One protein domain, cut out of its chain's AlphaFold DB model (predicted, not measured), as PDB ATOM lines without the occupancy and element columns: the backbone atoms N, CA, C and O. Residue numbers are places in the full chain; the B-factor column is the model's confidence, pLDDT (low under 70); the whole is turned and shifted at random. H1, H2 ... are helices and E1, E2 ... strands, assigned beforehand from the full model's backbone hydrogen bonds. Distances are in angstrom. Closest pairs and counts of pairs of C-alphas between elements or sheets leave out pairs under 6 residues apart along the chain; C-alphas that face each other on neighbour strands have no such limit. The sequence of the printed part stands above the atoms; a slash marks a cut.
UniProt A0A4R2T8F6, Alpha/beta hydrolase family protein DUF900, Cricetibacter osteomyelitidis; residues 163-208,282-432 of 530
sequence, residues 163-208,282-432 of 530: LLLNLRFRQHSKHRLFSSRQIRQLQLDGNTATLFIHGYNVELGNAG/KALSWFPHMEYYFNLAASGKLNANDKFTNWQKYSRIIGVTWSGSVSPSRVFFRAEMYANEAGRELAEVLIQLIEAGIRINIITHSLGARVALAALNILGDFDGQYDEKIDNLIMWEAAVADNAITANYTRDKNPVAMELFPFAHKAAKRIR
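Overview. This is residues 163 to 208 and 282 to 432 of the 530 residues of the protein "Alpha/beta hydrolase family protein DUF900" of Cricetibacter osteomyelitidis (UniProt A0A4R2T8F6). A twisted sheet of five parallel strands makes the middle of three layers, with H3 and H4 on one face and H2 on the other. H1 sits beside the strands at the sheet's level, H5 packs on H4, and residues 411 to 416 stick out as the tip of a long loop. The printed part has 197 residues with five named helices and five named strands, in the order E1 H1 E2 H2 E3 H3 E4 H4 E5 H5; the sheet's order is E1 E3 E2 E4 E5. The class is mixed, helices and strands, with 93 residues, under half, in named elements. The whole is compact, with a radius of gyration of the C-alphas of 16.8 A and spans of 55 by 41 by 38 A.

Along the chain. E1 is residues 163 to 166, from C-alpha 163 at (84.981, 17.324, 9.795). H1 is residues 180 to 188 and E2 residues 192 to 197, 16.5 A. Beyond the cut, H2 is residues 283 to 298, 22.4 A, and E3 residues 318 to 321. H3, residues 332 to 355, is 34.4 A long with a kink of 27 degrees near residue 344. E4 is residues 359 to 365, 20.5 A, H4 residues 368 to 379, 17.1 A, and E5 residues 390 to 396, 16.9 A. H5, residues 424 to 427, ends at C-alpha 427, (84.374, 33.822, 25.876).

Arrangement. E1 and E5 are the edge strands. N 165 and O 319 (E1, E3) are 2.8 A apart, N 320 and O 196 (E3, E2) 2.8 A, N 195 and O 361 (E2, E4) 2.8 A, and N 394 and O 362 (E4, E5) 2.8 A, each within hydrogen-bond range. E4, H4, E5 form a strand-helix-strand unit, two parallel neighbour strands with a helix between, its crossover right-handed; E1, H1, E2 and E3, H3, E4 are split units, another strand lying between, also right-handed. H4 runs along the strands at a height over the sheet of 9.4 A; H2 is on the opposite face at 10.0 A. H3 and H4 touch at Gly 343 and Ala 375, C-alphas 4.3 A apart, at a steep tilt of 51 degrees, the same way. H5 touches H4 and only grazes the sheet. Every O i to N i+4 pair is within range in H1 and H4, 11 of 12 in H2 and 19 of 20 in H3; H5 is too short for one.

Size, cuts and confidence. The farthest C-alphas, of Thr 309 and Asp 412, are 55.6 A apart. Residues 209 to 281 are not printed; C-alphas 208 and 282 are 10.6 A apart across the cut. The links E1 to H1, H2 to E3 and E5 to H5 are long. Mean pLDDT of the printed part is 85.8; residues 172 to 175, 327 to 332, 401 to 403 and 407 to 419 are under 70.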
ATOM      1  N   LEU A 163      83.907  16.932   8.887       91.44
ATOM      2  CA  LEU A 163      84.981  17.324   9.795       91.44
ATOM      3  C   LEU A 163      84.783  16.598  11.124       91.44
ATOM      4  O   LEU A 163      83.738  16.709  11.755       91.44
ATOM      5  N   LEU A 164      85.783  15.817  11.528       89.12
ATOM      6  CA  LEU A 164      85.789  15.118  12.806       89.12
ATOM      7  C   LEU A 164      86.977  15.627  13.615       89.12
ATOM      8  O   LEU A 164      88.116  15.514  13.164       89.12
ATOM      9  N   LEU A 165      86.691  16.165  14.794       90.69
ATOM     10  CA  LEU A 165      87.672  16.475  15.816       90.69
ATOM     11  C   LEU A 165      87.591  15.386  16.875       90.69
ATOM     12  O   LEU A 165      86.656  15.344  17.673       90.69
ATOM     13  N   ASN A 166      88.559  14.485  16.873       87.25
ATOM     14  CA  ASN A 166      88.601  13.440  17.873       87.25
ATOM     15  C   ASN A 166      89.588  13.863  18.975       87.25
ATOM     16  O   ASN A 166      90.756  14.078  18.695       87.25
ATOM     17  N   LEU A 167      89.074  14.065  20.192       88.38
ATOM     18  CA  LEU A 167      89.790  14.474  21.412       88.38
ATOM     19  C   LEU A 167      89.980  13.289  22.373       88.38
ATOM     20  O   LEU A 167      90.164  13.466  23.579       88.38
ATOM     21  N   ARG A 168      89.832  12.061  21.871       86.56
ATOM     22  CA  ARG A 168      89.983  10.848  22.671       86.56
ATOM     23  C   ARG A 168      91.443  10.606  23.036       86.56
ATOM     24  O   ARG A 168      92.354  10.947  22.288       86.56
ATOM     25  N   PHE A 169      91.684   9.987  24.184       81.12
ATOM     26  CA  PHE A 169      93.037   9.868  24.726       81.12
ATOM     27  C   PHE A 169      93.942   8.910  23.949       81.12
ATOM     28  O   PHE A 169      95.145   9.145  23.897       81.12
ATOM     29  N   ARG A 170      93.398   7.837  23.356       77.69
ATOM     30  CA  ARG A 170      94.205   6.777  22.710       77.69
ATOM     31  C   ARG A 170      94.333   6.933  21.189       77.69
ATOM     32  O   ARG A 170      94.291   5.939  20.465       77.69
ATOM     33  N   GLN A 171      94.472   8.160  20.697       73.00
ATOM     34  CA  GLN A 171      94.730   8.428  19.277       73.00
ATOM     35  C   GLN A 171      96.212   8.289  18.910       73.00
ATOM     36  O   GLN A 171      97.074   8.652  19.706       73.00
ATOM     37  N   HIS A 172      96.505   7.826  17.688       62.38
ATOM     38  CA  HIS A 172      97.880   7.769  17.158       62.38
ATOM     39  C   HIS A 172      98.392   9.117  16.680       62.38
ATOM     40  O   HIS A 172      99.529   9.499  16.966       62.38
ATOM     41  N   SER A 173      97.528   9.869  15.998       58.16
ATOM     42  CA  SER A 173      97.913  11.146  15.431       58.16
ATOM     43  C   SER A 173      98.173  12.154  16.548       58.16
ATOM     44  O   SER A 173      97.260  12.564  17.264       58.16
ATOM     45  N   LYS A 174      99.415  12.638  16.638       51.78
ATOM     46  CA  LYS A 174      99.768  13.799  17.476       51.78
ATOM     47  C   LYS A 174      99.092  15.095  17.008       51.78
ATOM     48  O   LYS A 174      99.111  16.092  17.721       51.78
ATOM     49  N   HIS A 175      98.507  15.095  15.811       56.66
ATOM     50  CA  HIS A 175      97.776  16.227  15.257       56.66
ATOM     51  C   HIS A 175      96.366  16.304  15.855       56.66
ATOM     52  O   HIS A 175      95.417  15.749  15.314       56.66
ATOM     53  N   ARG A 176      96.248  17.013  16.982       71.50
ATOM     54  CA  ARG A 176      94.962  17.357  17.620       71.50
ATOM     55  C   ARG A 176      94.296  18.599  17.014       71.50
ATOM     56  O   ARG A 176      93.162  18.922  17.345       71.50
ATOM     57  N   LEU A 177      95.004  19.269  16.106       84.75
ATOM     58  CA  LEU A 177      94.577  20.466  15.388       84.75
ATOM     59  C   LEU A 177      94.150  20.134  13.956       84.75
ATOM     60  O   LEU A 177      94.587  19.138  13.374       84.75
ATOM     61  N   PHE A 178      93.342  21.006  13.355       90.25
ATOM     62  CA  PHE A 178      92.949  20.861  11.959       90.25
ATOM     63  C   PHE A 178      94.129  21.088  11.014       90.25
ATOM     64  O   PHE A 178      94.935  22.003  11.189       90.25
ATOM     65  N   SER A 179      94.187  20.274   9.961       89.50
ATOM     66  CA  SER A 179      95.096  20.487   8.833       89.50
ATOM     67  C   SER A 179      94.731  21.750   8.048       89.50
ATOM     68  O   SER A 179      93.574  22.182   8.029       89.50
ATOM     69  N   SER A 180      95.684  22.292   7.286       90.88
ATOM     70  CA  SER A 180      95.441  23.453   6.419       90.88
ATOM     71  C   SER A 180      94.309  23.218   5.412       90.88
ATOM     72  O   SER A 180      93.580  24.150   5.082       90.88
ATOM     73  N   ARG A 181      94.105  21.971   4.955       89.31
ATOM     74  CA  ARG A 181      92.990  21.612   4.059       89.31
ATOM     75  C   ARG A 181      91.635  21.719   4.761       89.31
ATOM     76  O   ARG A 181      90.686  22.212   4.161       89.31
ATOM     77  N   GLN A 182      91.544  21.286   6.018       92.62
ATOM     78  CA  GLN A 182      90.316  21.382   6.817       92.62
ATOM     79  C   GLN A 182      90.002  22.835   7.194       92.62
ATOM     80  O   GLN A 182      88.856  23.257   7.072       92.62
ATOM     81  N   ILE A 183      91.016  23.628   7.560       95.69
ATOM     82  CA  ILE A 183      90.850  25.074   7.774       95.69
ATOM     83  C   ILE A 183      90.369  25.757   6.488       95.69
ATOM     84  O   ILE A 183      89.385  26.494   6.514       95.69
ATOM     85  N   ARG A 184      90.982  25.449   5.339       95.25
ATOM     86  CA  ARG A 184      90.552  25.983   4.039       95.25
ATOM     87  C   ARG A 184      89.119  25.583   3.685       95.25
ATOM     88  O   ARG A 184      88.385  26.401   3.142       95.25
ATOM     89  N   GLN A 185      88.705  24.357   4.006       94.88
ATOM     90  CA  GLN A 185      87.319  23.914   3.837       94.88
ATOM     91  C   GLN A 185      86.350  24.808   4.623       94.88
ATOM     92  O   GLN A 185      85.385  25.291   4.041       94.88
ATOM     93  N   LEU A 186      86.630  25.094   5.898       96.06
ATOM     94  CA  LEU A 186      85.805  25.988   6.725       96.06
ATOM     95  C   LEU A 186      85.791  27.434   6.206       96.06
ATOM     96  O   LEU A 186      84.767  28.111   6.268       96.06
ATOM     97  N   GLN A 187      86.916  27.912   5.674       96.06
ATOM     98  CA  GLN A 187      87.002  29.248   5.085       96.06
ATOM     99  C   GLN A 187      86.147  29.368   3.817       96.06
ATOM    100  O   GLN A 187      85.412  30.342   3.648       96.06
ATOM    101  N   LEU A 188      86.196  28.354   2.949       94.44
ATOM    102  CA  LEU A 188      85.379  28.292   1.735       94.44
ATOM    103  C   LEU A 188      83.891  28.069   2.038       94.44
ATOM    104  O   LEU A 188      83.049  28.567   1.294       94.44
ATOM    105  N   ASP A 189      83.564  27.401   3.147       91.94
ATOM    106  CA  ASP A 189      82.196  27.229   3.664       91.94
ATOM    107  C   ASP A 189      81.729  28.443   4.504       91.94
ATOM    108  O   ASP A 189      81.011  28.330   5.495       91.94
ATOM    109  N   GLY A 190      82.169  29.648   4.124       93.19
ATOM    110  CA  GLY A 190      81.677  30.907   4.693       93.19
ATOM    111  C   GLY A 190      82.323  31.335   6.013       93.19
ATOM    112  O   GLY A 190      81.692  32.069   6.782       93.19
ATOM    113  N   ASN A 191      83.558  30.902   6.292       96.12
ATOM    114  CA  ASN A 191      84.319  31.246   7.505       96.12
ATOM    115  C   ASN A 191      83.528  30.995   8.795       96.12
ATOM    116  O   ASN A 191      83.535  31.810   9.719       96.12
ATOM    117  N   THR A 192      82.773  29.898   8.842       95.44
ATOM    118  CA  THR A 192      81.926  29.561   9.987       95.44
ATOM    119  C   THR A 192      82.056  28.080  10.306       95.44
ATOM    120  O   THR A 192      82.027  27.242   9.414       95.44
ATOM    121  N   ALA A 193      82.175  27.756  11.588       96.94
ATOM    122  CA  ALA A 193      82.210  26.397  12.095       96.94
ATOM    123  C   ALA A 193      81.089  26.191  13.115       96.94
ATOM    124  O   ALA A 193      80.904  26.998  14.028       96.94
ATOM    125  N   THR A 194      80.370  25.080  12.981       97.56
ATOM    126  CA  THR A 194      79.438  24.593  14.002       97.56
ATOM    127  C   THR A 194      79.978  23.286  14.555       97.56
ATOM    128  O   THR A 194      80.057  22.292  13.833       97.56
ATOM    129  N   LEU A 195      80.371  23.295  15.825       98.31
ATOM    130  CA  LEU A 195      80.860  22.129  16.546       98.31
ATOM    131  C   LEU A 195      79.688  21.449  17.244       98.31
ATOM    132  O   LEU A 195      78.883  22.118  17.889       98.31
ATOM    133  N   PHE A 196      79.625  20.124  17.162       97.75
ATOM    134  CA  PHE A 196      78.701  19.321  17.953       97.75
ATOM    135  C   PHE A 196      79.465  18.365  18.868       97.75
ATOM    136  O   PHE A 196      80.205  17.508  18.386       97.75
ATOM    137  N   ILE A 197      79.263  18.495  20.181       96.88
ATOM    138  CA  ILE A 197      79.917  17.671  21.204       96.88
ATOM    139  C   ILE A 197      78.907  16.692  21.806       96.88
ATOM    140  O   ILE A 197      77.906  17.104  22.400       96.88
ATOM    141  N   HIS A 198      79.183  15.392  21.672       90.12
ATOM    142  CA  HIS A 198      78.308  14.336  22.187       90.12
ATOM    143  C   HIS A 198      78.323  14.229  23.724       90.12
ATOM    144  O   HIS A 198      79.231  14.720  24.397       90.12
ATOM    145  N   GLY A 199      77.334  13.518  24.274       86.62
ATOM    146  CA  GLY A 199      77.132  13.335  25.715       86.62
ATOM    147  C   GLY A 199      78.038  12.307  26.404       86.62
ATOM    148  O   GLY A 199      79.002  11.795  25.829       86.62
ATOM    149  N   TYR A 200      77.700  12.017  27.666       82.88
ATOM    150  CA  TYR A 200      78.354  11.013  28.513       82.88
ATOM    151  C   TYR A 200      78.161   9.589  27.973       82.88
ATOM    152  O   TYR A 200      77.121   9.263  27.413       82.88
ATOM    153  N   ASN A 201      79.155   8.722  28.195       80.12
ATOM    154  CA  ASN A 201      79.100   7.290  27.886       80.12
ATOM    155  C   ASN A 201      78.775   6.950  26.420       80.12
ATOM    156  O   ASN A 201      78.243   5.883  26.107       80.12
ATOM    157  N   VAL A 202      79.140   7.851  25.509       84.00
ATOM    158  CA  VAL A 202      79.072   7.618  24.071       84.00
ATOM    159  C   VAL A 202      80.430   7.085  23.620       84.00
ATOM    160  O   VAL A 202      81.436   7.794  23.643       84.00
ATOM    161  N   GLU A 203      80.470   5.808  23.249       85.31
ATOM    162  CA  GLU A 203      81.610   5.185  22.559       85.31
ATOM    163  C   GLU A 203      81.811   5.842  21.179       85.31
ATOM    164  O   GLU A 203      80.922   6.525  20.666       85.31
ATOM    165  N   LEU A 204      82.967   5.659  20.546       84.44
ATOM    166  CA  LEU A 204      83.197   6.247  19.225       84.44
ATOM    167  C   LEU A 204      82.302   5.608  18.157       84.44
ATOM    168  O   LEU A 204      81.639   6.317  17.400       84.44
ATOM    169  N   GLY A 205      82.227   4.275  18.166       87.25
ATOM    170  CA  GLY A 205      81.455   3.490  17.211       87.25
ATOM    171  C   GLY A 205      82.076   3.475  15.816       87.25
ATOM    172  O   GLY A 205      83.277   3.665  15.640       87.25
ATOM    173  N   ASN A 206      81.240   3.237  14.809       87.19
ATOM    174  CA  ASN A 206      81.643   3.105  13.411       87.19
ATOM    175  C   ASN A 206      80.792   3.987  12.489       87.19
ATOM    176  O   ASN A 206      79.644   4.313  12.792       87.19
ATOM    177  N   ALA A 207      81.370   4.377  11.353       90.12
ATOM    178  CA  ALA A 207      80.636   5.068  10.300       90.12
ATOM    179  C   ALA A 207      79.724   4.089   9.544       90.12
ATOM    180  O   ALA A 207      80.107   2.941   9.300       90.12
ATOM    181  N   GLY A 208      78.548   4.577   9.143       92.75
ATOM    182  CA  GLY A 208      77.605   3.832   8.310       92.75
ATOM    183  C   GLY A 208      78.116   3.582   6.893       92.75
ATOM    184  O   GLY A 208      79.151   4.114   6.481       92.75
ATOM    185  N   LYS A 282      76.898   4.839  17.637       89.81
ATOM    186  CA  LYS A 282      77.426   5.691  18.714       89.81
ATOM    187  C   LYS A 282      77.760   7.108  18.219       89.81
ATOM    188  O   LYS A 282      76.945   7.685  17.505       89.81
ATOM    189  N   ALA A 283      78.901   7.696  18.589       89.25
ATOM    190  CA  ALA A 283      79.229   9.062  18.179       89.25
ATOM    191  C   ALA A 283      79.240   9.232  16.649       89.25
ATOM    192  O   ALA A 283      78.715  10.219  16.133       89.25
ATOM    193  N   LEU A 284      79.773   8.249  15.915       90.25
ATOM    194  CA  LEU A 284      79.843   8.302  14.453       90.25
ATOM    195  C   LEU A 284      78.482   8.173  13.744       90.25
ATOM    196  O   LEU A 284      78.413   8.515  12.564       90.25
ATOM    197  N   SER A 285      77.404   7.782  14.437       92.06
ATOM    198  CA  SER A 285      76.030   7.901  13.910       92.06
ATOM    199  C   SER A 285      75.317   9.184  14.320       92.06
ATOM    200  O   SER A 285      74.457   9.671  13.585       92.06
ATOM    201  N   TRP A 286      75.691   9.771  15.459       92.44
ATOM    202  CA  TRP A 286      75.122  11.033  15.929       92.44
ATOM    203  C   TRP A 286      75.472  12.196  15.003       92.44
ATOM    204  O   TRP A 286      74.609  13.011  14.698       92.44
ATOM    205  N   PHE A 287      76.712  12.280  14.518       93.31
ATOM    206  CA  PHE A 287      77.131  13.405  13.678       93.31
ATOM    207  C   PHE A 287      76.347  13.542  12.368       93.31
ATOM    208  O   PHE A 287      75.777  14.613  12.161       93.31
ATOM    209  N   PRO A 288      76.240  12.514  11.500       94.00
ATOM    210  CA  PRO A 288      75.441  12.638  10.282       94.00
ATOM    211  C   PRO A 288      73.955  12.873  10.584       94.00
ATOM    212  O   PRO A 288      73.284  13.548   9.807       94.00
ATOM    213  N   HIS A 289      73.444  12.363  11.710       93.88
ATOM    214  CA  HIS A 289      72.080  12.628  12.167       93.88
ATOM    215  C   HIS A 289      71.884  14.118  12.491       93.88
ATOM    216  O   HIS A 289      71.025  14.770  11.900       93.88
ATOM    217  N   MET A 290      72.705  14.680  13.382       93.75
ATOM    218  CA  MET A 290      72.623  16.094  13.765       93.75
ATOM    219  C   MET A 290      72.863  17.015  12.567       93.75
ATOM    220  O   MET A 290      72.117  17.967  12.360       93.75
ATOM    221  N   GLU A 291      73.861  16.702  11.737       95.06
ATOM    222  CA  GLU A 291      74.163  17.445  10.512       95.06
ATOM    223  C   GLU A 291      72.955  17.494   9.571       95.06
ATOM    224  O   GLU A 291      72.614  18.566   9.064       95.06
ATOM    225  N   TYR A 292      72.262  16.366   9.381       95.00
ATOM    226  CA  TYR A 292      71.069  16.305   8.544       95.00
ATOM    227  C   TYR A 292      69.964  17.231   9.056       95.00
ATOM    228  O   TYR A 292      69.436  18.037   8.288       95.00
ATOM    229  N   TYR A 293      69.625  17.151  10.346       93.12
ATOM    230  CA  TYR A 293      68.531  17.945  10.909       93.12
ATOM    231  C   TYR A 293      68.877  19.429  11.042       93.12
ATOM    232  O   TYR A 293      67.996  20.268  10.861       93.12
ATOM    233  N   PHE A 294      70.146  19.786  11.256       92.44
ATOM    234  CA  PHE A 294      70.571  21.185  11.176       92.44
ATOM    235  C   PHE A 294      70.432  21.743   9.762       92.44
ATOM    236  O   PHE A 294      69.905  22.841   9.595       92.44
ATOM    237  N   ASN A 295      70.826  20.982   8.739       94.06
ATOM    238  CA  ASN A 295      70.617  21.381   7.348       94.06
ATOM    239  C   ASN A 295      69.122  21.459   6.996       94.06
ATOM    240  O   ASN A 295      68.694  22.381   6.300       94.06
ATOM    241  N   LEU A 296      68.303  20.534   7.509       94.25
ATOM    242  CA  LEU A 296      66.850  20.567   7.343       94.25
ATOM    243  C   LEU A 296      66.252  21.845   7.943       94.25
ATOM    244  O   LEU A 296      65.584  22.594   7.227       94.25
ATOM    245  N   ALA A 297      66.579  22.148   9.199       91.06
ATOM    246  CA  ALA A 297      66.127  23.357   9.877       91.06
ATOM    247  C   ALA A 297      66.609  24.630   9.160       91.06
ATOM    248  O   ALA A 297      65.818  25.541   8.914       91.06
ATOM    249  N   ALA A 298      67.877  24.674   8.734       91.06
ATOM    250  CA  ALA A 298      68.442  25.793   7.977       91.06
ATOM    251  C   ALA A 298      67.774  25.992   6.603       91.06
ATOM    252  O   ALA A 298      67.784  27.096   6.061       91.06
ATOM    253  N   SER A 299      67.151  24.946   6.048       92.62
ATOM    254  CA  SER A 299      66.364  25.031   4.812       92.62
ATOM    255  C   SER A 299      64.941  25.572   5.007       92.62
ATOM    256  O   SER A 299      64.193  25.663   4.034       92.62
ATOM    257  N   GLY A 300      64.557  25.929   6.239       91.19
ATOM    258  CA  GLY A 300      63.212  26.404   6.583       91.19
ATOM    259  C   GLY A 300      62.170  25.287   6.690       91.19
ATOM    260  O   GLY A 300      60.976  25.565   6.766       91.19
ATOM    261  N   LYS A 301      62.613  24.027   6.686       90.12
ATOM    262  CA  LYS A 301      61.763  22.844   6.818       90.12
ATOM    263  C   LYS A 301      61.674  22.460   8.290       90.12
ATOM    264  O   LYS A 301      62.677  22.085   8.892       90.12
ATOM    265  N   LEU A 302      60.486  22.619   8.866       82.06
ATOM    266  CA  LEU A 302      60.244  22.479  10.306       82.06
ATOM    267  C   LEU A 302      59.336  21.289  10.645       82.06
ATOM    268  O   LEU A 302      59.173  20.976  11.822       82.06
ATOM    269  N   ASN A 303      58.745  20.618   9.649       83.81
ATOM    270  CA  ASN A 303      57.878  19.471   9.902       83.81
ATOM    271  C   ASN A 303      58.689  18.177   9.966       83.81
ATOM    272  O   ASN A 303      59.612  17.966   9.184       83.81
ATOM    273  N   ALA A 304      58.269  17.249  10.827       70.62
ATOM    274  CA  ALA A 304      58.926  15.949  10.987       70.62
ATOM    275  C   ALA A 304      58.948  15.093   9.702       70.62
ATOM    276  O   ALA A 304      59.812  14.234   9.549       70.62
ATOM    277  N   ASN A 305      58.013  15.333   8.774       81.25
ATOM    278  CA  ASN A 305      57.927  14.623   7.493       81.25
ATOM    279  C   ASN A 305      58.673  15.336   6.355       81.25
ATOM    280  O   ASN A 305      58.728  14.821   5.234       81.25
ATOM    281  N   ASP A 306      59.218  16.526   6.611       89.69
ATOM    282  CA  ASP A 306      59.970  17.249   5.602       89.69
ATOM    283  C   ASP A 306      61.291  16.534   5.306       89.69
ATOM    284  O   ASP A 306      61.976  16.021   6.189       89.69
ATOM    285  N   LYS A 307      61.687  16.540   4.031       90.62
ATOM    286  CA  LYS A 307      62.947  15.943   3.578       90.62
ATOM    287  C   LYS A 307      63.873  17.011   3.050       90.62
ATOM    288  O   LYS A 307      63.458  17.866   2.269       90.62
ATOM    289  N   PHE A 308      65.146  16.944   3.404       91.75
ATOM    290  CA  PHE A 308      66.157  17.778   2.775       91.75
ATOM    291  C   PHE A 308      66.301  17.418   1.288       91.75
ATOM    292  O   PHE A 308      66.409  16.245   0.936       91.75
ATOM    293  N   THR A 309      66.271  18.424   0.412       89.94
ATOM    294  CA  THR A 309      66.284  18.230  -1.051       89.94
ATOM    295  C   THR A 309      67.399  18.994  -1.756       89.94
ATOM    296  O   THR A 309      67.775  18.627  -2.864       89.94
ATOM    297  N   ASN A 310      67.946  20.050  -1.145       91.38
ATOM    298  CA  ASN A 310      68.954  20.897  -1.779       91.38
ATOM    299  C   ASN A 310      70.373  20.511  -1.346       91.38
ATOM    300  O   ASN A 310      71.048  21.259  -0.645       91.38
ATOM    301  N   TRP A 311      70.826  19.336  -1.784       92.94
ATOM    302  CA  TRP A 311      72.146  18.783  -1.450       92.94
ATOM    303  C   TRP A 311      73.328  19.677  -1.840       92.94
ATOM    304  O   TRP A 311      74.379  19.582  -1.223       92.94
ATOM    305  N   GLN A 312      73.157  20.604  -2.786       90.00
ATOM    306  CA  GLN A 312      74.200  21.578  -3.130       90.00
ATOM    307  C   GLN A 312      74.450  22.620  -2.030       90.00
ATOM    308  O   GLN A 312      75.537  23.185  -1.978       90.00
ATOM    309  N   LYS A 313      73.458  22.877  -1.167       91.31
ATOM    310  CA  LYS A 313      73.552  23.790  -0.015       91.31
ATOM    311  C   LYS A 313      73.802  23.060   1.307       91.31
ATOM    312  O   LYS A 313      73.611  23.645   2.366       91.31
ATOM    313  N   TYR A 314      74.128  21.773   1.252       93.56
ATOM    314  CA  TYR A 314      74.343  20.976   2.447       93.56
ATOM    315  C   TYR A 314      75.723  21.297   3.040       93.56
ATOM    316  O   TYR A 314      76.745  21.023   2.407       93.56
ATOM    317  N   SER A 315      75.741  21.882   4.234       91.50
ATOM    318  CA  SER A 315      76.962  22.276   4.949       91.50
ATOM    319  C   SER A 315      77.371  21.220   5.973       91.50
ATOM    320  O   SER A 315      76.537  20.450   6.462       91.50
ATOM    321  N   ARG A 316      78.665  21.184   6.307       93.56
ATOM    322  CA  ARG A 316      79.223  20.203   7.248       93.56
ATOM    323  C   ARG A 316      79.341  20.777   8.654       93.56
ATOM    324  O   ARG A 316      79.714  21.934   8.828       93.56
ATOM    325  N   ILE A 317      79.082  19.947   9.659       95.56
ATOM    326  CA  ILE A 317      79.453  20.260  11.043       95.56
ATOM    327  C   ILE A 317      80.839  19.702  11.367       95.56
ATOM    328  O   ILE A 317      81.373  18.837  10.670       95.56
ATOM    329  N   ILE A 318      81.401  20.177  12.475       96.56
ATOM    330  CA  ILE A 318      82.537  19.547  13.137       96.56
ATOM    331  C   ILE A 318      81.985  18.626  14.228       96.56
ATOM    332  O   ILE A 318      81.521  19.092  15.270       96.56
ATOM    333  N   GLY A 319      82.037  17.316  14.006       95.25
ATOM    334  CA  GLY A 319      81.738  16.336  15.049       95.25
ATOM    335  C   GLY A 319      82.888  16.256  16.046       95.25
ATOM    336  O   GLY A 319      84.018  15.991  15.645       95.25
ATOM    337  N   VAL A 320      82.626  16.486  17.332       94.50
ATOM    338  CA  VAL A 320      83.641  16.429  18.391       94.50
ATOM    339  C   VAL A 320      83.448  15.165  19.223       94.50
ATOM    340  O   VAL A 320      82.407  14.992  19.865       94.50
ATOM    341  N   THR A 321      84.449  14.283  19.230       90.44
ATOM    342  CA  THR A 321      84.450  13.078  20.073       90.44
ATOM    343  C   THR A 321      85.400  13.208  21.242       90.44
ATOM    344  O   THR A 321      86.470  13.783  21.103       90.44
ATOM    345  N   TRP A 322      85.045  12.628  22.385       90.62
ATOM    346  CA  TRP A 322      85.867  12.659  23.595       90.62
ATOM    347  C   TRP A 322      85.687  11.377  24.418       90.62
ATOM    348  O   TRP A 322      84.706  10.648  24.241       90.62
ATOM    349  N   SER A 323      86.634  11.079  25.313       84.81
ATOM    350  CA  SER A 323      86.704   9.816  26.069       84.81
ATOM    351  C   SER A 323      85.714   9.748  27.245       84.81
ATOM    352  O   SER A 323      86.095   9.551  28.397       84.81
ATOM    353  N   GLY A 324      84.419   9.921  26.964       76.12
ATOM    354  CA  GLY A 324      83.336   9.878  27.954       76.12
ATOM    355  C   GLY A 324      82.816   8.475  28.291       76.12
ATOM    356  O   GLY A 324      81.996   8.340  29.199       76.12
ATOM    357  N   SER A 325      83.265   7.435  27.579       75.81
ATOM    358  CA  SER A 325      82.930   6.022  27.817       75.81
ATOM    359  C   SER A 325      83.915   5.385  28.801       75.81
ATOM    360  O   SER A 325      85.062   5.104  28.453       75.81
ATOM    361  N   VAL A 326      83.479   5.151  30.042       72.19
ATOM    362  CA  VAL A 326      84.328   4.679  31.155       72.19
ATOM    363  C   VAL A 326      83.900   3.304  31.681       72.19
ATOM    364  O   VAL A 326      82.708   3.005  31.745       72.19
ATOM    365  N   SER A 327      84.869   2.470  32.087       60.91
ATOM    366  CA  SER A 327      84.652   1.097  32.582       60.91
ATOM    367  C   SER A 327      85.159   0.885  34.024       60.91
ATOM    368  O   SER A 327      86.221   1.410  34.365       60.91
ATOM    369  N   PRO A 328      84.467   0.093  34.875       57.59
ATOM    370  CA  PRO A 328      83.084  -0.346  34.705       57.59
ATOM    371  C   PRO A 328      82.153   0.869  34.796       57.59
ATOM    372  O   PRO A 328      82.417   1.811  35.546       57.59
ATOM    373  N   SER A 329      81.072   0.869  34.012       45.50
ATOM    374  CA  SER A 329      80.024   1.890  34.094       45.50
ATOM    375  C   SER A 329      79.660   2.135  35.563       45.50
ATOM    376  O   SER A 329      79.433   1.146  36.263       45.50
ATOM    377  N   ARG A 330      79.573   3.412  35.983       51.69
ATOM    378  CA  ARG A 330      79.292   3.933  37.353       51.69
ATOM    379  C   ARG A 330      80.452   4.639  38.072       51.69
ATOM    380  O   ARG A 330      80.538   4.572  39.290       51.69
ATOM    381  N   VAL A 331      81.247   5.447  37.371       65.56
ATOM    382  CA  VAL A 331      81.848   6.618  38.034       65.56
ATOM    383  C   VAL A 331      81.711   7.825  37.108       65.56
ATOM    384  O   VAL A 331      82.664   8.214  36.442       65.56
ATOM    385  N   PHE A 332      80.500   8.395  37.032       68.25
ATOM    386  CA  PHE A 332      80.190   9.647  36.308       68.25
ATOM    387  C   PHE A 332      81.241  10.740  36.588       68.25
ATOM    388  O   PHE A 332      81.700  11.426  35.680       68.25
ATOM    389  N   PHE A 333      81.736  10.777  37.828       71.25
ATOM    390  CA  PHE A 333      82.832  11.630  38.279       71.25
ATOM    391  C   PHE A 333      84.134  11.488  37.469       71.25
ATOM    392  O   PHE A 333      84.837  12.467  37.252       71.25
ATOM    393  N   ARG A 334      84.477  10.298  36.964       75.38
ATOM    394  CA  ARG A 334      85.669  10.114  36.121       75.38
ATOM    395  C   ARG A 334      85.470  10.724  34.734       75.38
ATOM    396  O   ARG A 334      86.381  11.353  34.205       75.38
ATOM    397  N   ALA A 335      84.280  10.575  34.156       79.81
ATOM    398  CA  ALA A 335      83.969  11.202  32.875       79.81
ATOM    399  C   ALA A 335      83.940  12.733  32.982       79.81
ATOM    400  O   ALA A 335      84.353  13.411  32.051       79.81
ATOM    401  N   GLU A 336      83.544  13.281  34.130       81.38
ATOM    402  CA  GLU A 336      83.676  14.707  34.445       81.38
ATOM    403  C   GLU A 336      85.143  15.198  34.379       81.38
ATOM    404  O   GLU A 336      85.414  16.281  33.857       81.38
ATOM    405  N   MET A 337      86.104  14.396  34.851       78.31
ATOM    406  CA  MET A 337      87.541  14.709  34.753       78.31
ATOM    407  C   MET A 337      88.032  14.642  33.306       78.31
ATOM    408  O   MET A 337      88.704  15.553  32.827       78.31
ATOM    409  N   TYR A 338      87.634  13.594  32.584       85.56
ATOM    410  CA  TYR A 338      87.986  13.426  31.177       85.56
ATOM    411  C   TYR A 338      87.368  14.500  30.279       85.56
ATOM    412  O   TYR A 338      87.998  14.911  29.308       85.56
ATOM    413  N   ALA A 339      86.186  15.010  30.627       88.94
ATOM    414  CA  ALA A 339      85.584  16.150  29.949       88.94
ATOM    415  C   ALA A 339      86.426  17.424  30.126       88.94
ATOM    416  O   ALA A 339      86.605  18.170  29.168       88.94
ATOM    417  N   ASN A 340      86.991  17.651  31.318       85.50
ATOM    418  CA  ASN A 340      87.874  18.793  31.568       85.50
ATOM    419  C   ASN A 340      89.191  18.681  30.784       85.50
ATOM    420  O   ASN A 340      89.667  19.681  30.251       85.50
ATOM    421  N   GLU A 341      89.774  17.482  30.690       86.12
ATOM    422  CA  GLU A 341      90.949  17.240  29.841       86.12
ATOM    423  C   GLU A 341      90.633  17.477  28.363       86.12
ATOM    424  O   GLU A 341      91.342  18.235  27.713       86.12
ATOM    425  N   ALA A 342      89.535  16.914  27.852       90.38
ATOM    426  CA  ALA A 342      89.094  17.169  26.482       90.38
ATOM    427  C   ALA A 342      88.825  18.666  26.238       90.38
ATOM    428  O   ALA A 342      89.112  19.174  25.162       90.38
ATOM    429  N   GLY A 343      88.331  19.393  27.244       91.69
ATOM    430  CA  GLY A 343      88.155  20.843  27.181       91.69
ATOM    431  C   GLY A 343      89.464  21.619  27.018       91.69
ATOM    432  O   GLY A 343      89.485  22.613  26.298       91.69
ATOM    433  N   ARG A 344      90.572  21.159  27.619       87.69
ATOM    434  CA  ARG A 344      91.902  21.764  27.405       87.69
ATOM    435  C   ARG A 344      92.343  21.625  25.952       87.69
ATOM    436  O   ARG A 344      92.737  22.611  25.348       87.69
ATOM    437  N   GLU A 345      92.187  20.434  25.386       90.19
ATOM    438  CA  GLU A 345      92.505  20.184  23.973       90.19
ATOM    439  C   GLU A 345      91.593  20.988  23.041       90.19
ATOM    440  O   GLU A 345      92.036  21.576  22.057       90.19
ATOM    441  N   LEU A 346      90.301  21.069  23.372       95.94
ATOM    442  CA  LEU A 346      89.351  21.869  22.614       95.94
ATOM    443  C   LEU A 346      89.721  23.359  22.643       95.94
ATOM    444  O   LEU A 346      89.551  24.022  21.626       95.94
ATOM    445  N   ALA A 347      90.242  23.890  23.754       94.50
ATOM    446  CA  ALA A 347      90.668  25.287  23.835       94.50
ATOM    447  C   ALA A 347      91.735  25.629  22.782       94.50
ATOM    448  O   ALA A 347      91.615  26.654  22.113       94.50
ATOM    449  N   GLU A 348      92.718  24.751  22.568       93.75
ATOM    450  CA  GLU A 348      93.748  24.930  21.533       93.75
ATOM    451  C   GLU A 348      93.138  24.959  20.123       93.75
ATOM    452  O   GLU A 348      93.477  25.812  19.301       93.75
ATOM    453  N   VAL A 349      92.176  24.073  19.854       96.12
ATOM    454  CA  VAL A 349      91.455  24.043  18.573       96.12
ATOM    455  C   VAL A 349      90.621  25.306  18.374       96.12
ATOM    456  O   VAL A 349      90.585  25.857  17.274       96.12
ATOM    457  N   LEU A 350      89.953  25.794  19.421       98.12
ATOM    458  CA  LEU A 350      89.185  27.034  19.351       98.12
ATOM    459  C   LEU A 350      90.095  28.226  19.045       98.12
ATOM    460  O   LEU A 350      89.739  29.030  18.189       98.12
ATOM    461  N   ILE A 351      91.278  28.305  19.663       96.88
ATOM    462  CA  ILE A 351      92.283  29.330  19.347       96.88
ATOM    463  C   ILE A 351      92.689  29.241  17.871       96.88
ATOM    464  O   ILE A 351      92.614  30.250  17.173       96.88
ATOM    465  N   GLN A 352      92.998  28.043  17.357       97.06
ATOM    466  CA  GLN A 352      93.333  27.849  15.939       97.06
ATOM    467  C   GLN A 352      92.230  28.377  15.005       97.06
ATOM    468  O   GLN A 352      92.511  29.044  14.008       97.06
ATOM    469  N   LEU A 353      90.964  28.079  15.310       98.31
ATOM    470  CA  LEU A 353      89.828  28.542  14.514       98.31
ATOM    471  C   LEU A 353      89.654  30.071  14.601       98.31
ATOM    472  O   LEU A 353      89.413  30.712  13.577       98.31
ATOM    473  N   ILE A 354      89.819  30.659  15.791       98.00
ATOM    474  CA  ILE A 354      89.746  32.112  16.015       98.00
ATOM    475  C   ILE A 354      90.838  32.835  15.219       98.00
ATOM    476  O   ILE A 354      90.545  33.799  14.511       98.00
ATOM    477  N   GLU A 355      92.082  32.360  15.295       96.62
ATOM    478  CA  GLU A 355      93.224  32.923  14.565       96.62
ATOM    479  C   GLU A 355      93.064  32.791  13.045       96.62
ATOM    480  O   GLU A 355      93.474  33.675  12.295       96.62
ATOM    481  N   ALA A 356      92.396  31.730  12.581       97.50
ATOM    482  CA  ALA A 356      92.042  31.546  11.176       97.50
ATOM    483  C   ALA A 356      90.864  32.427  10.704       97.50
ATOM    484  O   ALA A 356      90.471  32.335   9.536       97.50
ATOM    485  N   GLY A 357      90.289  33.260  11.582       97.75
ATOM    486  CA  GLY A 357      89.160  34.139  11.276       97.75
ATOM    487  C   GLY A 357      87.818  33.413  11.147       97.75
ATOM    488  O   GLY A 357      86.887  33.943  10.537       97.75
ATOM    489  N   ILE A 358      87.704  32.199  11.693       98.44
ATOM    490  CA  ILE A 358      86.496  31.377  11.611       98.44
ATOM    491  C   ILE A 358      85.563  31.737  12.770       98.44
ATOM    492  O   ILE A 358      85.954  31.731  13.935       98.44
ATOM    493  N   ARG A 359      84.297  32.018  12.456       98.25
ATOM    494  CA  ARG A 359      83.236  32.227  13.449       98.25
ATOM    495  C   ARG A 359      82.759  30.901  14.018       98.25
ATOM    496  O   ARG A 359      82.511  29.967  13.258       98.25
ATOM    497  N   ILE A 360      82.583  30.819  15.334       98.75
ATOM    498  CA  ILE A 360      82.397  29.534  16.018       98.75
ATOM    499  C   ILE A 360      81.042  29.464  16.719       98.75
ATOM    500  O   ILE A 360      80.724  30.293  17.569       98.75
ATOM    501  N   ASN A 361      80.281  28.416  16.409       98.25
ATOM    502  CA  ASN A 361      79.099  27.992  17.151       98.25
ATOM    503  C   ASN A 361      79.382  26.632  17.787       98.25
ATOM    504  O   ASN A 361      79.903  25.738  17.124       98.25
ATOM    505  N   ILE A 362      79.018  26.452  19.052       98.56
ATOM    506  CA  ILE A 362      79.188  25.195  19.777       98.56
ATOM    507  C   ILE A 362      77.816  24.721  20.232       98.56
ATOM    508  O   ILE A 362      77.083  25.457  20.890       98.56
ATOM    509  N   ILE A 363      77.478  23.486  19.888       97.56
ATOM    510  CA  ILE A 363      76.279  22.796  20.342       97.56
ATOM    511  C   ILE A 363      76.727  21.572  21.128       97.56
ATOM    512  O   ILE A 363      77.557  20.790  20.667       97.56
ATOM    513  N   THR A 364      76.191  21.394  22.325       96.06
ATOM    514  CA  THR A 364      76.558  20.276  23.194       96.06
ATOM    515  C   THR A 364      75.331  19.529  23.662       96.06
ATOM    516  O   THR A 364      74.313  20.160  23.933       96.06
ATOM    517  N   HIS A 365      75.463  18.221  23.850       91.56
ATOM    518  CA  HIS A 365      74.467  17.407  24.540       91.56
ATOM    519  C   HIS A 365      75.021  16.875  25.869       91.56
ATOM    520  O   HIS A 365      76.184  16.456  25.914       91.56
ATOM    521  N   SER A 366      74.205  16.826  26.929       89.75
ATOM    522  CA  SER A 366      74.554  16.157  28.191       89.75
ATOM    523  C   SER A 366      75.919  16.619  28.732       89.75
ATOM    524  O   SER A 366      76.197  17.817  28.806       89.75
ATOM    525  N   LEU A 367      76.802  15.693  29.112       88.12
ATOM    526  CA  LEU A 367      78.124  15.997  29.672       88.12
ATOM    527  C   LEU A 367      79.096  16.612  28.647       88.12
ATOM    528  O   LEU A 367      80.121  17.166  29.038       88.12
ATOM    529  N   GLY A 368      78.759  16.603  27.353       93.06
ATOM    530  CA  GLY A 368      79.479  17.372  26.336       93.06
ATOM    531  C   GLY A 368      79.488  18.876  26.637       93.06
ATOM    532  O   GLY A 368      80.442  19.563  26.275       93.06
ATOM    533  N   ALA A 369      78.490  19.380  27.378       93.38
ATOM    534  CA  ALA A 369      78.461  20.759  27.867       93.38
ATOM    535  C   ALA A 369      79.693  21.084  28.715       93.38
ATOM    536  O   ALA A 369      80.277  22.156  28.590       93.38
ATOM    537  N   ARG A 370      80.153  20.126  29.524       92.38
ATOM    538  CA  ARG A 370      81.334  20.296  30.365       92.38
ATOM    539  C   ARG A 370      82.622  20.423  29.559       92.38
ATOM    540  O   ARG A 370      83.475  21.219  29.930       92.38
ATOM    541  N   VAL A 371      82.745  19.693  28.449       95.19
ATOM    542  CA  VAL A 371      83.887  19.821  27.528       95.19
ATOM    543  C   VAL A 371      83.959  21.250  26.986       95.19
ATOM    544  O   VAL A 371      85.011  21.884  27.055       95.19
ATOM    545  N   ALA A 372      82.829  21.782  26.506       97.25
ATOM    546  CA  ALA A 372      82.759  23.157  26.021       97.25
ATOM    547  C   ALA A 372      83.052  24.167  27.135       97.25
ATOM    548  O   ALA A 372      83.898  25.034  26.956       97.25
ATOM    549  N   LEU A 373      82.400  24.047  28.294       95.19
ATOM    550  CA  LEU A 373      82.584  24.982  29.405       95.19
ATOM    551  C   LEU A 373      84.020  24.979  29.941       95.19
ATOM    552  O   LEU A 373      84.549  26.047  30.233       95.19
ATOM    553  N   ALA A 374      84.679  23.820  30.007       92.56
ATOM    554  CA  ALA A 374      86.090  23.728  30.366       92.56
ATOM    555  C   ALA A 374      86.981  24.478  29.365       92.56
ATOM    556  O   ALA A 374      87.843  25.249  29.786       92.56
ATOM    557  N   ALA A 375      86.734  24.317  28.060       95.62
ATOM    558  CA  ALA A 375      87.453  25.056  27.025       95.62
ATOM    559  C   ALA A 375      87.217  26.568  27.148       95.62
ATOM    560  O   ALA A 375      88.161  27.348  27.228       95.62
ATOM    561  N   LEU A 376      85.955  26.993  27.237       96.12
ATOM    562  CA  LEU A 376      85.606  28.410  27.310       96.12
ATOM    563  C   LEU A 376      86.105  29.073  28.591       96.12
ATOM    564  O   LEU A 376      86.442  30.253  28.575       96.12
ATOM    565  N   ASN A 377      86.175  28.327  29.693       91.56
ATOM    566  CA  ASN A 377      86.744  28.827  30.935       91.56
ATOM    567  C   ASN A 377      88.235  29.130  30.799       91.56
ATOM    568  O   ASN A 377      88.694  30.103  31.380       91.56
ATOM    569  N   ILE A 378      88.974  28.323  30.030       88.69
ATOM    570  CA  ILE A 378      90.373  28.610  29.706       88.69
ATOM    571  C   ILE A 378      90.444  29.886  28.871       88.69
ATOM    572  O   ILE A 378      91.169  30.796  29.241       88.69
ATOM    573  N   LEU A 379      89.652  29.990  27.799       89.44
ATOM    574  CA  LEU A 379      89.649  31.162  26.914       89.44
ATOM    575  C   LEU A 379      89.322  32.464  27.669       89.44
ATOM    576  O   LEU A 379      90.007  33.466  27.482       89.44
ATOM    577  N   GLY A 380      88.310  32.450  28.541       87.88
ATOM    578  CA  GLY A 380      87.897  33.623  29.320       87.88
ATOM    579  C   GLY A 380      88.872  34.047  30.429       87.88
ATOM    580  O   GLY A 380      88.657  35.084  31.059       87.88
ATOM    581  N   ASP A 381      89.916  33.256  30.693       86.19
ATOM    582  CA  ASP A 381      90.968  33.561  31.674       86.19
ATOM    583  C   ASP A 381      92.161  34.318  31.046       86.19
ATOM    584  O   ASP A 381      93.054  34.762  31.757       86.19
ATOM    585  N   PHE A 382      92.183  34.524  29.720       83.44
ATOM    586  CA  PHE A 382      93.251  35.256  29.008       83.44
ATOM    587  C   PHE A 382      93.072  36.787  29.026       83.44
ATOM    588  O   PHE A 382      93.262  37.445  28.004       83.44
ATOM    589  N   ASP A 383      92.663  37.368  30.157       83.94
ATOM    590  CA  ASP A 383      92.581  38.829  30.352       83.94
ATOM    591  C   ASP A 383      91.933  39.606  29.180       83.94
ATOM    592  O   ASP A 383      92.417  40.647  28.733       83.94
ATOM    593  N   GLY A 384      90.824  39.085  28.648       88.00
ATOM    594  CA  GLY A 384      90.051  39.729  27.583       88.00
ATOM    595  C   GLY A 384      90.468  39.391  26.147       88.00
ATOM    596  O   GLY A 384      89.754  39.742  25.209       88.00
ATOM    597  N   GLN A 385      91.580  38.678  25.932       92.50
ATOM    598  CA  GLN A 385      92.073  38.343  24.586       92.50
ATOM    599  C   GLN A 385      91.047  37.557  23.748       92.50
ATOM    600  O   GLN A 385      90.913  37.790  22.540       92.50
ATOM    601  N   TYR A 386      90.317  36.638  24.386       95.88
ATOM    602  CA  TYR A 386      89.329  35.770  23.738       95.88
ATOM    603  C   TYR A 386      87.884  36.070  24.147       95.88
ATOM    604  O   TYR A 386      86.993  35.251  23.894       95.88
ATOM    605  N   ASP A 387      87.633  37.242  24.732       96.25
ATOM    606  CA  ASP A 387      86.277  37.654  25.082       96.25
ATOM    607  C   ASP A 387      85.407  37.727  23.826       96.25
ATOM    608  O   ASP A 387      85.825  38.204  22.762       96.25
ATOM    609  N   GLU A 388      84.191  37.198  23.951       97.38
ATOM    610  CA  GLU A 388      83.184  37.194  22.897       97.38
ATOM    611  C   GLU A 388      83.671  36.592  21.561       97.38
ATOM    612  O   GLU A 388      83.184  36.958  20.492       97.38
ATOM    613  N   LYS A 389      84.630  35.656  21.559       98.12
ATOM    614  CA  LYS A 389      85.094  35.001  20.319       98.12
ATOM    615  C   LYS A 389      84.241  33.813  19.882       98.12
ATOM    616  O   LYS A 389      84.307  33.415  18.720       98.12
ATOM    617  N   ILE A 390      83.399  33.287  20.767       98.44
ATOM    618  CA  ILE A 390      82.422  32.244  20.439       98.44
ATOM    619  C   ILE A 390      81.063  32.899  20.183       98.44
ATOM    620  O   ILE A 390      80.494  33.532  21.072       98.44
ATOM    621  N   ASP A 391      80.527  32.756  18.968       98.31
ATOM    622  CA  ASP A 391      79.280  33.413  18.558       98.31
ATOM    623  C   ASP A 391      78.075  32.862  19.331       98.31
ATOM    624  O   ASP A 391      77.226  33.630  19.790       98.31
ATOM    625  N   ASN A 392      77.991  31.537  19.475       98.12
ATOM    626  CA  ASN A 392      76.913  30.877  20.207       98.12
ATOM    627  C   ASN A 392      77.423  29.620  20.921       98.12
ATOM    628  O   ASN A 392      78.063  28.774  20.301       98.12
ATOM    629  N   LEU A 393      77.053  29.460  22.190       97.88
ATOM    630  CA  LEU A 393      77.067  28.193  22.916       97.88
ATOM    631  C   LEU A 393      75.615  27.758  23.158       97.88
ATOM    632  O   LEU A 393      74.851  28.477  23.801       97.88
ATOM    633  N   ILE A 394      75.227  26.593  22.645       96.38
ATOM    634  CA  ILE A 394      73.907  25.987  22.843       96.38
ATOM    635  C   ILE A 394      74.096  24.692  23.624       96.38
ATOM    636  O   ILE A 394      74.684  23.736  23.121       96.38
ATOM    637  N   MET A 395      73.587  24.657  24.849       93.44
ATOM    638  CA  MET A 395      73.670  23.490  25.717       93.44
ATOM    639  C   MET A 395      72.308  22.811  25.786       93.44
ATOM    640  O   MET A 395      71.357  23.375  26.323       93.44
ATOM    641  N   TRP A 396      72.221  21.617  25.209       90.69
ATOM    642  CA  TRP A 396      71.032  20.780  25.213       90.69
ATOM    643  C   TRP A 396      71.142  19.732  26.324       90.69
ATOM    644  O   TRP A 396      72.063  18.913  26.308       90.69
ATOM    645  N   GLU A 397      70.234  19.814  27.302       85.81
ATOM    646  CA  GLU A 397      70.141  18.918  28.468       85.81
ATOM    647  C   GLU A 397      71.488  18.787  29.187       85.81
ATOM    648  O   GLU A 397      72.061  17.711  29.328       85.81
ATOM    649  N   ALA A 398      72.063  19.933  29.563       85.62
ATOM    650  CA  ALA A 398      73.433  20.027  30.049       85.62
ATOM    651  C   ALA A 398      73.640  19.253  31.363       85.62
ATOM    652  O   ALA A 398      73.080  19.611  32.394       85.62
ATOM    653  N   ALA A 399      74.532  18.256  31.363       79.50
ATOM    654  CA  ALA A 399      74.862  17.473  32.560       79.50
ATOM    655  C   ALA A 399      75.951  18.139  33.416       79.50
ATOM    656  O   ALA A 399      77.012  17.565  33.674       79.50
ATOM    657  N   VAL A 400      75.693  19.379  33.826       76.81
ATOM    658  CA  VAL A 400      76.558  20.207  34.678       76.81
ATOM    659  C   VAL A 400      75.741  20.795  35.826       76.81
ATOM    660  O   VAL A 400      74.520  20.822  35.759       76.81
ATOM    661  N   ALA A 401      76.403  21.237  36.894       69.69
ATOM    662  CA  ALA A 401      75.708  21.830  38.032       69.69
ATOM    663  C   ALA A 401      75.015  23.148  37.639       69.69
ATOM    664  O   ALA A 401      75.562  23.920  36.853       69.69
ATOM    665  N   ASP A 402      73.870  23.462  38.248       66.00
ATOM    666  CA  ASP A 402      73.125  24.709  37.984       66.00
ATOM    667  C   ASP A 402      73.961  25.974  38.230       66.00
ATOM    668  O   ASP A 402      73.772  27.007  37.593       66.00
ATOM    669  N   ASN A 403      74.921  25.892  39.154       68.19
ATOM    670  CA  ASN A 403      75.839  26.976  39.490       68.19
ATOM    671  C   ASN A 403      77.161  26.926  38.704       68.19
ATOM    672  O   ASN A 403      78.086  27.664  39.049       68.19
ATOM    673  N   ALA A 404      77.264  26.082  37.671       76.00
ATOM    674  CA  ALA A 404      78.481  25.891  36.887       76.00
ATOM    675  C   ALA A 404      79.006  27.202  36.285       76.00
ATOM    676  O   ALA A 404      80.215  27.386  36.184       76.00
ATOM    677  N   ILE A 405      78.122  28.140  35.943       78.50
ATOM    678  CA  ILE A 405      78.491  29.505  35.562       78.50
ATOM    679  C   ILE A 405      78.083  30.429  36.709       78.50
ATOM    680  O   ILE A 405      76.899  30.569  37.010       78.50
ATOM    681  N   THR A 406      79.053  31.065  37.366       71.94
ATOM    682  CA  THR A 406      78.789  31.955  38.505       71.94
ATOM    683  C   THR A 406      79.701  33.176  38.493       71.94
ATOM    684  O   THR A 406      80.902  33.065  38.257       71.94
ATOM    685  N   ALA A 407      79.120  34.343  38.789       65.69
ATOM    686  CA  ALA A 407      79.844  35.604  38.953       65.69
ATOM    687  C   ALA A 407      80.507  35.737  40.339       65.69
ATOM    688  O   ALA A 407      81.400  36.556  40.521       65.69
ATOM    689  N   ASN A 408      80.095  34.916  41.313       63.97
ATOM    690  CA  ASN A 408      80.532  35.002  42.712       63.97
ATOM    691  C   ASN A 408      81.602  33.955  43.062       63.97
ATOM    692  O   ASN A 408      81.677  33.482  44.199       63.97
ATOM    693  N   TYR A 409      82.395  33.530  42.077       62.03
ATOM    694  CA  TYR A 409      83.446  32.546  42.298       62.03
ATOM    695  C   TYR A 409      84.600  33.133  43.117       62.03
ATOM    696  O   TYR A 409      85.173  34.160  42.767       62.03
ATOM    697  N   THR A 410      84.987  32.421  44.175       56.88
ATOM    698  CA  THR A 410      86.226  32.657  44.924       56.88
ATOM    699  C   THR A 410      87.004  31.350  44.985       56.88
ATOM    700  O   THR A 410      86.450  30.337  45.428       56.88
ATOM    701  N   ARG A 411      88.278  31.378  44.581       47.91
ATOM    702  CA  ARG A 411      89.172  30.207  44.504       47.91
ATOM    703  C   ARG A 411      89.199  29.394  45.810       47.91
ATOM    704  O   ARG A 411      89.130  28.170  45.768       47.91
ATOM    705  N   ASP A 412      89.119  30.078  46.949       43.50
ATOM    706  CA  ASP A 412      89.138  29.520  48.310       43.50
ATOM    707  C   ASP A 412      87.976  28.561  48.635       43.50
ATOM    708  O   ASP A 412      88.057  27.765  49.574       43.50
ATOM    709  N   LYS A 413      86.856  28.642  47.900       37.84
ATOM    710  CA  LYS A 413      85.630  27.869  48.180       37.84
ATOM    711  C   LYS A 413      85.444  26.645  47.281       37.84
ATOM    712  O   LYS A 413      84.552  25.844  47.558       37.84
ATOM    713  N   ASN A 414      86.259  26.468  46.239       42.91
ATOM    714  CA  ASN A 414      86.220  25.274  45.390       42.91
ATOM    715  C   ASN A 414      87.617  24.910  44.860       42.91
ATOM    716  O   ASN A 414      87.931  25.142  43.693       42.91
ATOM    717  N   PRO A 415      88.456  24.303  45.702       35.53
ATOM    718  CA  PRO A 415      89.855  24.082  45.363       35.53
ATOM    719  C   PRO A 415      90.123  22.986  44.326       35.53
ATOM    720  O   PRO A 415      91.229  22.900  43.804       35.53
ATOM    721  N   VAL A 416      89.122  22.158  44.002       40.88
ATOM    722  CA  VAL A 416      89.231  21.162  42.919       40.88
ATOM    723  C   VAL A 416      88.654  21.709  41.604       40.88
ATOM    724  O   VAL A 416      88.862  21.094  40.565       40.88
ATOM    725  N   ALA A 417      87.942  22.850  41.635       51.84
ATOM    726  CA  ALA A 417      87.389  23.594  40.491       51.84
ATOM    727  C   ALA A 417      86.749  22.729  39.386       51.84
ATOM    728  O   ALA A 417      86.750  23.084  38.212       51.84
ATOM    729  N   MET A 418      86.219  21.557  39.740       60.16
ATOM    730  CA  MET A 418      85.772  20.589  38.742       60.16
ATOM    731  C   MET A 418      84.420  20.982  38.151       60.16
ATOM    732  O   MET A 418      84.172  20.741  36.981       60.16
ATOM    733  N   GLU A 419      83.551  21.592  38.947       65.06
ATOM    734  CA  GLU A 419      82.149  21.822  38.586       65.06
ATOM    735  C   GLU A 419      81.848  23.270  38.187       65.06
ATOM    736  O   GLU A 419      80.731  23.553  37.771       65.06
ATOM    737  N   LEU A 420      82.824  24.176  38.314       76.06
ATOM    738  CA  LEU A 420      82.645  25.610  38.090       76.06
ATOM    739  C   LEU A 420      83.523  26.099  36.937       76.06
ATOM    740  O   LEU A 420      84.710  25.794  36.868       76.06
ATOM    741  N   PHE A 421      82.927  26.926  36.089       85.25
ATOM    742  CA  PHE A 421      83.509  27.526  34.893       85.25
ATOM    743  C   PHE A 421      83.264  29.043  34.921       85.25
ATOM    744  O   PHE A 421      82.544  29.584  34.074       85.25
ATOM    745  N   PRO A 422      83.802  29.750  35.934       82.75
ATOM    746  CA  PRO A 422      83.474  31.147  36.202       82.75
ATOM    747  C   PRO A 422      83.822  32.090  35.053       82.75
ATOM    748  O   PRO A 422      83.184  33.125  34.924       82.75
ATOM    749  N   PHE A 423      84.780  31.744  34.196       87.06
ATOM    750  CA  PHE A 423      85.213  32.592  33.086       87.06
ATOM    751  C   PHE A 423      84.588  32.206  31.745       87.06
ATOM    752  O   PHE A 423      84.664  32.982  30.798       87.06
ATOM    753  N   ALA A 424      83.902  31.058  31.655       90.81
ATOM    754  CA  ALA A 424      83.339  30.569  30.394       90.81
ATOM    755  C   ALA A 424      82.351  31.552  29.747       90.81
ATOM    756  O   ALA A 424      82.278  31.640  28.522       90.81
ATOM    757  N   HIS A 425      81.622  32.317  30.563       90.50
ATOM    758  CA  HIS A 425      80.670  33.313  30.077       90.50
ATOM    759  C   HIS A 425      81.325  34.488  29.342       90.50
ATOM    760  O   HIS A 425      80.666  35.098  28.511       90.50
ATOM    761  N   LYS A 426      82.603  34.792  29.610       92.88
ATOM    762  CA  LYS A 426      83.318  35.883  28.935       92.88
ATOM    763  C   LYS A 426      83.639  35.538  27.481       92.88
ATOM    764  O   LYS A 426      83.549  36.386  26.603       92.88
ATOM    765  N   ALA A 427      83.965  34.272  27.207       95.88
ATOM    766  CA  ALA A 427      84.374  33.822  25.876       95.88
ATOM    767  C   ALA A 427      83.208  33.730  24.869       95.88
ATOM    768  O   ALA A 427      83.429  33.801  23.658       95.88
ATOM    769  N   ALA A 428      81.968  33.556  25.341       96.38
ATOM    770  CA  ALA A 428      80.789  33.393  24.491       96.38
ATOM    771  C   ALA A 428      79.922  34.654  24.441       96.38
ATOM    772  O   ALA A 428      79.436  35.119  25.464       96.38
ATOM    773  N   LYS A 429      79.606  35.129  23.229       97.00
ATOM    774  CA  LYS A 429      78.643  36.226  23.010       97.00
ATOM    775  C   LYS A 429      77.246  35.870  23.498       97.00
ATOM    776  O   LYS A 429      76.487  36.728  23.943       97.00
ATOM    777  N   ARG A 430      76.849  34.611  23.299       96.88
ATOM    778  CA  ARG A 430      75.503  34.115  23.599       96.88
ATOM    779  C   ARG A 430      75.574  32.698  24.132       96.88
ATOM    780  O   ARG A 430      76.138  31.821  23.483       96.88
ATOM    781  N   ILE A 431      74.918  32.476  25.265       94.31
ATOM    782  CA  ILE A 431      74.709  31.153  25.851       94.31
ATOM    783  C   ILE A 431      73.208  30.872  25.841       94.31
ATOM    784  O   ILE A 431      72.412  31.698  26.282       94.31
ATOM    785  N   ARG A 432      72.816  29.718  25.303       94.62
ATOM    786  CA  ARG A 432      71.434  29.234  25.280       94.62
ATOM    787  C   ARG A 432      71.375  27.863  25.925       94.62
ATOM    788  O   ARG A 432      72.197  27.006  25.620       94.62
TER     789      ARG A 432